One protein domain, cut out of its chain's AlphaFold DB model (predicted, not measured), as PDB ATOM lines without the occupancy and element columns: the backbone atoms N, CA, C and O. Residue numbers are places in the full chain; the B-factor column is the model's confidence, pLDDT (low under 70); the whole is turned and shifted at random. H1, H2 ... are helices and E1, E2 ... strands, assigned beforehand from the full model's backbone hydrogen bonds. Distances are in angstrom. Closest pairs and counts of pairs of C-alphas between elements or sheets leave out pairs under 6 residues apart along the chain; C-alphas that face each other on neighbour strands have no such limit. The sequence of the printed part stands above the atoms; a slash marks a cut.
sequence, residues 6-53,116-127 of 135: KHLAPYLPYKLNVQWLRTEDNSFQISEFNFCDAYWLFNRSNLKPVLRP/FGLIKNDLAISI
ATOM      1  N   LYS A   6      30.402  -5.576 -15.594       75.12
ATOM      2  CA  LYS A   6      31.226  -6.336 -14.633       75.12
ATOM      3  C   LYS A   6      32.035  -7.475 -15.269       75.12
ATOM      4  O   LYS A   6      33.037  -7.887 -14.696       75.12
ATOM      5  N   HIS A   7      31.651  -7.954 -16.454       80.88
ATOM      6  CA  HIS A   7      32.447  -8.930 -17.208       80.88
ATOM      7  C   HIS A   7      33.719  -8.315 -17.820       80.88
ATOM      8  O   HIS A   7      34.524  -9.041 -18.389       80.88
ATOM      9  N   LEU A   8      33.943  -7.006 -17.655       84.50
ATOM     10  CA  LEU A   8      35.228  -6.359 -17.927       84.50
ATOM     11  C   LEU A   8      36.253  -6.576 -16.809       84.50
ATOM     12  O   LEU A   8      37.447  -6.428 -17.050       84.50
ATOM     13  N   ALA A   9      35.815  -6.947 -15.599       86.69
ATOM     14  CA  ALA A   9      36.702  -7.112 -14.447       86.69
ATOM     15  C   ALA A   9      37.923  -8.023 -14.717       86.69
ATOM     16  O   ALA A   9      39.022  -7.647 -14.310       86.69
ATOM     17  N   PRO A  10      37.797  -9.155 -15.445       89.44
ATOM     18  CA  PRO A  10      38.938 -10.015 -15.767       89.44
ATOM     19  C   PRO A  10      40.011  -9.361 -16.650       89.44
ATOM     20  O   PRO A  10      41.152  -9.812 -16.641       89.44
ATOM     21  N   TYR A  11      39.680  -8.300 -17.390       90.94
ATOM     22  CA  TYR A  11      40.630  -7.587 -18.251       90.94
ATOM     23  C   TYR A  11      41.432  -6.515 -17.510       90.94
ATOM     24  O   TYR A  11      42.481  -6.092 -17.992       90.94
ATOM     25  N   LEU A  12      40.957  -6.060 -16.345       87.38
ATOM     26  CA  LEU A  12      41.550  -4.932 -15.615       87.38
ATOM     27  C   LEU A  12      43.035  -5.116 -15.260       87.38
ATOM     28  O   LEU A  12      43.783  -4.149 -15.404       87.38
ATOM     29  N   PRO A  13      43.512  -6.312 -14.862       89.44
ATOM     30  CA  PRO A  13      44.937  -6.526 -14.604       89.44
ATOM     31  C   PRO A  13      45.835  -6.320 -15.832       89.44
ATOM     32  O   PRO A  13      47.046  -6.166 -15.684       89.44
ATOM     33  N   TYR A  14      45.260  -6.320 -17.038       91.88
ATOM     34  CA  TYR A  14      45.984  -6.340 -18.304       91.88
ATOM     35  C   TYR A  14      45.953  -5.005 -19.050       91.88
ATOM     36  O   TYR A  14      46.128  -4.998 -20.263       91.88
ATOM     37  N   LYS A  15      45.749  -3.875 -18.356       89.50
ATOM     38  CA  LYS A  15      45.841  -2.527 -18.957       89.50
ATOM     39  C   LYS A  15      44.926  -2.352 -20.174       89.50
ATOM     40  O   LYS A  15      45.360  -2.002 -21.270       89.50
ATOM     41  N   LEU A  16      43.652  -2.685 -19.983       90.00
ATOM     42  CA  LEU A  16      42.634  -2.604 -21.023       90.00
ATOM     43  C   LEU A  16      42.563  -1.187 -21.604       90.00
ATOM     44  O   LEU A  16      42.495  -0.230 -20.846       90.00
ATOM     45  N   ASN A  17      42.530  -1.043 -22.926       91.31
ATOM     46  CA  ASN A  17      42.301   0.259 -23.549       91.31
ATOM     47  C   ASN A  17      40.808   0.548 -23.680       91.31
ATOM     48  O   ASN A  17      39.997  -0.355 -23.901       91.31
ATOM     49  N   VAL A  18      40.447   1.824 -23.602       89.31
ATOM     50  CA  VAL A  18      39.084   2.298 -23.832       89.31
ATOM     51  C   VAL A  18      39.076   3.455 -24.808       89.31
ATOM     52  O   VAL A  18      39.979   4.288 -24.808       89.31
ATOM     53  N   GLN A  19      38.036   3.507 -25.630       88.56
ATOM     54  CA  GLN A  19      37.722   4.659 -26.450       88.56
ATOM     55  C   GLN A  19      36.607   5.455 -25.779       88.56
ATOM     56  O   GLN A  19      35.614   4.879 -25.332       88.56
ATOM     57  N   TRP A  20      36.738   6.777 -25.747       86.31
ATOM     58  CA  TRP A  20      35.675   7.654 -25.279       86.31
ATOM     59  C   TRP A  20      35.450   8.850 -26.200       86.31
ATOM     60  O   TRP A  20      36.372   9.327 -26.863       86.31
ATOM     61  N   LEU A  21      34.200   9.316 -26.244       83.75
ATOM     62  CA  LEU A  21      33.791  10.514 -26.976       83.75
ATOM     63  C   LEU A  21      33.959  11.749 -26.090       83.75
ATOM     64  O   LEU A  21      33.269  11.903 -25.073       83.75
ATOM     65  N   ARG A  22      34.831  12.660 -26.513       79.12
ATOM     66  CA  ARG A  22      35.018  13.959 -25.883       79.12
ATOM     67  C   ARG A  22      33.875  14.885 -26.270       79.12
ATOM     68  O   ARG A  22      33.670  15.216 -27.429       79.12
ATOM     69  N   THR A  23      33.111  15.323 -25.274       78.69
ATOM     70  CA  THR A  23      31.901  16.133 -25.495       78.69
ATOM     71  C   THR A  23      32.190  17.570 -25.926       78.69
ATOM     72  O   THR A  23      31.282  18.257 -26.375       78.69
ATOM     73  N   GLU A  24      33.420  18.046 -25.736       81.62
ATOM     74  CA  GLU A  24      33.814  19.424 -26.052       81.62
ATOM     75  C   GLU A  24      33.943  19.654 -27.561       81.62
ATOM     76  O   GLU A  24      33.583  20.718 -28.053       81.62
ATOM     77  N   ASP A  25      34.435  18.650 -28.286       82.06
ATOM     78  CA  ASP A  25      34.782  18.735 -29.706       82.06
ATOM     79  C   ASP A  25      34.224  17.562 -30.535       82.06
ATOM     80  O   ASP A  25      34.482  17.484 -31.733       82.06
ATOM     81  N   ASN A  26      33.440  16.665 -29.923       81.75
ATOM     82  CA  ASN A  26      32.948  15.420 -30.524       81.75
ATOM     83  C   ASN A  26      34.061  14.541 -31.124       81.75
ATOM     84  O   ASN A  26      33.812  13.764 -32.047       81.75
ATOM     85  N   SER A  27      35.282  14.639 -30.595       84.00
ATOM     86  CA  SER A  27      36.402  13.792 -31.002       84.00
ATOM     87  C   SER A  27      36.462  12.501 -30.184       84.00
ATOM     88  O   SER A  27      36.004  12.442 -29.041       84.00
ATOM     89  N   PHE A  28      37.048  11.452 -30.761       85.44
ATOM     90  CA  PHE A  28      37.335  10.211 -30.043       85.44
ATOM     91  C   PHE A  28      38.768  10.207 -29.524       85.44
ATOM     92  O   PHE A  28      39.700  10.574 -30.238       85.44
ATOM     93  N   GLN A  29      38.944   9.736 -28.292       85.94
ATOM     94  CA  GLN A  29      40.256   9.508 -27.696       85.94
ATOM     95  C   GLN A  29      40.372   8.086 -27.166       85.94
ATOM     96  O   GLN A  29      39.378   7.480 -26.769       85.94
ATOM     97  N   ILE A  30      41.601   7.569 -27.159       87.62
ATOM     98  CA  ILE A  30      41.939   6.251 -26.619       87.62
ATOM     99  C   ILE A  30      42.878   6.452 -25.438       87.62
ATOM    100  O   ILE A  30      43.874   7.167 -25.550       87.62
ATOM    101  N   SER A  31      42.583   5.797 -24.323       86.94
ATOM    102  CA  SER A  31      43.457   5.775 -23.153       86.94
ATOM    103  C   SER A  31      43.453   4.401 -22.492       86.94
ATOM    104  O   SER A  31      42.531   3.605 -22.684       86.94
ATOM    105  N   GLU A  32      44.485   4.127 -21.695       86.88
ATOM    106  CA  GLU A  32      44.493   2.976 -20.792       86.88
ATOM    107  C   GLU A  32      43.418   3.182 -19.716       86.88
ATOM    108  O   GLU A  32      43.323   4.259 -19.120       86.88
ATOM    109  N   PHE A  33      42.617   2.148 -19.481       82.88
ATOM    110  CA  PHE A  33      41.564   2.141 -18.483       82.88
ATOM    111  C   PHE A  33      42.154   2.323 -17.092       82.88
ATOM    112  O   PHE A  33      42.931   1.499 -16.606       82.88
ATOM    113  N   ASN A  34      41.725   3.376 -16.419       78.19
ATOM    114  CA  ASN A  34      42.080   3.644 -15.039       78.19
ATOM    115  C   ASN A  34      40.844   3.589 -14.124       78.19
ATOM    116  O   ASN A  34      39.699   3.434 -14.548       78.19
ATOM    117  N   PHE A  35      41.071   3.711 -12.818       67.19
ATOM    118  CA  PHE A  35      39.993   3.632 -11.833       67.19
ATOM    119  C   PHE A  35      38.946   4.754 -11.982       67.19
ATOM    120  O   PHE A  35      37.764   4.529 -11.717       67.19
ATOM    121  N   CYS A  36      39.343   5.951 -12.424       66.44
ATOM    122  CA  CYS A  36      38.402   7.037 -12.704       66.44
ATOM    123  C   CYS A  36      37.513   6.701 -13.909       66.44
ATOM    124  O   CYS A  36      36.319   6.997 -13.876       66.44
ATOM    125  N   ASP A  37      38.053   6.015 -14.917       65.19
ATOM    126  CA  ASP A  37      37.293   5.558 -16.083       65.19
ATOM    127  C   ASP A  37      36.214   4.553 -15.698       65.19
ATOM    128  O   ASP A  37      35.141   4.570 -16.289       65.19
ATOM    129  N   ALA A  38      36.431   3.731 -14.665       66.44
ATOM    130  CA  ALA A  38      35.408   2.817 -14.165       66.44
ATOM    131  C   ALA A  38      34.139   3.572 -13.749       66.44
ATOM    132  O   ALA A  38      33.039   3.227 -14.175       66.44
ATOM    133  N   TYR A  39      34.287   4.662 -12.990       64.94
ATOM    134  CA  TYR A  39      33.155   5.492 -12.576       64.94
ATOM    135  C   TYR A  39      32.392   6.083 -13.773       64.94
ATOM    136  O   TYR A  39      31.162   6.153 -13.742       64.94
ATOM    137  N   TRP A  40      33.101   6.483 -14.833       62.88
ATOM    138  CA  TRP A  40      32.495   7.016 -16.056       62.88
ATOM    139  C   TRP A  40      31.860   5.933 -16.923       62.88
ATOM    140  O   TRP A  40      30.761   6.139 -17.418       62.88
ATOM    141  N   LEU A  41      32.495   4.773 -17.053       65.31
ATOM    142  CA  LEU A  41      32.033   3.627 -17.832       65.31
ATOM    143  C   LEU A  41      30.730   3.046 -17.258       65.31
ATOM    144  O   LEU A  41      29.854   2.635 -18.013       65.31
ATOM    145  N   PHE A  42      30.545   3.086 -15.933       62.66
ATOM    146  CA  PHE A  42      29.289   2.665 -15.297       62.66
ATOM    147  C   PHE A  42      28.175   3.728 -15.319       62.66
ATOM    148  O   PHE A  42      27.010   3.367 -15.165       62.66
ATOM    149  N   ASN A  43      28.502   5.014 -15.514       58.66
ATOM    150  CA  ASN A  43      27.539   6.125 -15.408       58.66
ATOM    151  C   ASN A  43      27.297   6.907 -16.712       58.66
ATOM    152  O   ASN A  43      26.364   7.710 -16.770       58.66
ATOM    153  N   ARG A  44      28.117   6.728 -17.753       60.03
ATOM    154  CA  ARG A  44      28.001   7.414 -19.048       60.03
ATOM    155  C   ARG A  44      28.184   6.438 -20.209       60.03
ATOM    156  O   ARG A  44      29.114   5.648 -20.238       60.03
ATOM    157  N   SER A  45      27.330   6.576 -21.218       64.19
ATOM    158  CA  SER A  45      27.288   5.771 -22.450       64.19
ATOM    159  C   SER A  45      28.432   6.026 -23.441       64.19
ATOM    160  O   SER A  45      28.450   5.438 -24.516       64.19
ATOM    161  N   ASN A  46      29.357   6.933 -23.131       76.12
ATOM    162  CA  ASN A  46      30.294   7.486 -24.113       76.12
ATOM    163  C   ASN A  46      31.675   6.834 -24.067       76.12
ATOM    164  O   ASN A  46      32.591   7.359 -24.692       76.12
ATOM    165  N   LEU A  47      31.836   5.747 -23.312       82.81
ATOM    166  CA  LEU A  47      33.103   5.056 -23.131       82.81
ATOM    167  C   LEU A  47      32.909   3.569 -23.439       82.81
ATOM    168  O   LEU A  47      32.086   2.905 -22.809       82.81
ATOM    169  N   LYS A  48      33.663   3.056 -24.414       87.69
ATOM    170  CA  LYS A  48      33.645   1.651 -24.826       87.69
ATOM    171  C   LYS A  48      35.043   1.035 -24.700       87.69
ATOM    172  O   LYS A  48      35.998   1.577 -25.255       87.69
ATOM    173  N   PRO A  49      35.185  -0.100 -24.002       90.81
ATOM    174  CA  PRO A  49      36.394  -0.910 -24.041       90.81
ATOM    175  C   PRO A  49      36.759  -1.317 -25.456       90.81
ATOM    176  O   PRO A  49      35.883  -1.707 -26.223       90.81
ATOM    177  N   VAL A  50      38.045  -1.255 -25.780       93.56
ATOM    178  CA  VAL A  50      38.577  -1.698 -27.067       93.56
ATOM    179  C   VAL A  50      39.042  -3.139 -26.916       93.56
ATOM    180  O   VAL A  50      39.962  -3.420 -26.151       93.56
ATOM    181  N   LEU A  51      38.404  -4.052 -27.646       95.31
ATOM    182  CA  LEU A  51      38.704  -5.483 -27.614       95.31
ATOM    183  C   LEU A  51      38.996  -6.013 -29.019       95.31
ATOM    184  O   LEU A  51      38.561  -5.464 -30.029       95.31
ATOM    185  N   ARG A  52      39.734  -7.118 -29.090       95.19
ATOM    186  CA  ARG A  52      39.987  -7.865 -30.321       95.19
ATOM    187  C   ARG A  52      38.881  -8.904 -30.513       95.19
ATOM    188  O   ARG A  52      38.647  -9.692 -29.597       95.19
ATOM    189  N   PRO A  53      38.210  -8.961 -31.673       93.44
ATOM    190  CA  PRO A  53      37.299 -10.062 -31.975       93.44
ATOM    191  C   PRO A  53      38.001 -11.420 -31.838       93.44
ATOM    192  O   PRO A  53      39.168 -11.541 -32.201       93.44
ATOM    193  N   PHE A 116      33.953 -12.882 -23.863       91.06
ATOM    194  CA  PHE A 116      32.579 -12.838 -23.346       91.06
ATOM    195  C   PHE A 116      31.552 -12.373 -24.385       91.06
ATOM    196  O   PHE A 116      30.351 -12.392 -24.102       91.06
ATOM    197  N   GLY A 117      31.986 -11.956 -25.578       90.25
ATOM    198  CA  GLY A 117      31.096 -11.406 -26.594       90.25
ATOM    199  C   GLY A 117      30.513 -10.046 -26.197       90.25
ATOM    200  O   GLY A 117      29.316  -9.811 -26.353       90.25
ATOM    201  N   LEU A 118      31.322  -9.159 -25.632       91.00
ATOM    202  CA  LEU A 118      30.953  -7.788 -25.296       91.00
ATOM    203  C   LEU A 118      30.765  -6.931 -26.554       91.00
ATOM    204  O   LEU A 118      29.861  -6.097 -26.565       91.00
ATOM    205  N   ILE A 119      31.526  -7.179 -27.626       92.00
ATOM    206  CA  ILE A 119      31.399  -6.458 -28.903       92.00
ATOM    207  C   ILE A 119      30.014  -6.716 -29.509       92.00
ATOM    208  O   ILE A 119      29.273  -5.778 -29.794       92.00
ATOM    209  N   LYS A 120      29.595  -7.988 -29.615       91.00
ATOM    210  CA  LYS A 120      28.275  -8.354 -30.178       91.00
ATOM    211  C   LYS A 120      27.083  -7.840 -29.358       91.00
ATOM    212  O   LYS A 120      25.961  -7.838 -29.855       91.00
ATOM    213  N   ASN A 121      27.313  -7.430 -28.109       88.69
ATOM    214  CA  ASN A 121      26.300  -6.860 -27.216       88.69
ATOM    215  C   ASN A 121      26.417  -5.333 -27.075       88.69
ATOM    216  O   ASN A 121      25.779  -4.764 -26.193       88.69
ATOM    217  N   ASP A 122      27.227  -4.680 -27.912       87.75
ATOM    218  CA  ASP A 122      27.470  -3.233 -27.891       87.75
ATOM    219  C   ASP A 122      28.069  -2.695 -26.572       87.75
ATOM    220  O   ASP A 122      28.009  -1.503 -26.270       87.75
ATOM    221  N   LEU A 123      28.680  -3.577 -25.775       87.62
ATOM    222  CA  LEU A 123      29.348  -3.248 -24.508       87.62
ATOM    223  C   LEU A 123      30.846  -2.961 -24.680       87.62
ATOM    224  O   LEU A 123      31.489  -2.519 -23.732       87.62
ATOM    225  N   ALA A 124      31.397  -3.231 -25.862       90.75
ATOM    226  CA  ALA A 124      32.774  -2.967 -26.261       90.75
ATOM    227  C   ALA A 124      32.817  -2.605 -27.753       90.75
ATOM    228  O   ALA A 124      31.851  -2.840 -28.479       90.75
ATOM    229  N   ILE A 125      33.934  -2.043 -28.207       92.62
ATOM    230  CA  ILE A 125      34.221  -1.768 -29.615       92.62
ATOM    231  C   ILE A 125      35.354  -2.677 -30.098       92.62
ATOM    232  O   ILE A 125      36.298  -2.966 -29.358       92.62
ATOM    233  N   SER A 126      35.253  -3.147 -31.339       95.19
ATOM    234  CA  SER A 126      36.333  -3.883 -31.996       95.19
ATOM    235  C   SER A 126      37.534  -2.973 -32.223       95.19
ATOM    236  O   SER A 126      37.372  -1.821 -32.622       95.19
ATOM    237  N   ILE A 127      38.746  -3.506 -32.066       94.62
ATOM    238  CA  ILE A 127      39.992  -2.804 -32.402       94.62
ATOM    239  C   ILE A 127      40.026  -2.302 -33.857       94.62
ATOM    240  O   ILE A 127      40.677  -1.299 -34.136       94.62
TER     241      ILE A 127
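What this domain is: This is residues 6 to 53 and 116 to 127 of the 135 residues of an uncharacterized protein of Flavobacterium psychrophilum (UniProt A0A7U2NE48). A small antiparallel sheet, E2 - E1 - E3, has H2 over one face, while H1 only grazes it; the E1 and E2 hairpin makes one end of the longest axis. The printed part has 60 residues with H1, E1, E2, H2, E3 in that order, mixed in class. It is compact, with radius of gyration of the C-alphas 11.0 A and spans 32 by 23 by 18 A.

How they stand to each other: Start at E1, residues 17 to 22, in a hairpin with E2, residues 27 to 32; N 20 and O 29 are 2.9 A apart. E3, residues 47 to 51, is E1's other neighbour, N 19 to O 48 being 2.8 A. H2, residues 35 to 43, is on the sheet at height 9.7 A; its closest C-alphas to E3 are Leu 41 and Leu 47, 5.6 A. E2, H2 and E3 form a split strand-helix-strand unit, E1 lying between its strands, with a right-handed crossover. H1, residues 6 to 14, is apart from H2. O i to N i+4 pairs within hydrogen-bond range number 0 of 5 in H1, against 4 of 6 O i to N i+3, and 4 of 5 in H2.

Where its parts are: Find C-alpha 6 at (31.226, -6.336, -14.633); H1 runs 15.2 A, E1 15.7 A, E2 16.9 A, H2 13.2 A and E3 12.7 A, to C-alpha 51 at (38.704, -5.483, -27.614).

The domain as a whole: The farthest C-alphas, Glu 24 and Phe 116, are 32.4 A apart. Residues 54 to 115 are cut out, leaving 10.2 A between C-alphas 53 and 116. Residues 35 to 45 have pLDDT under 70.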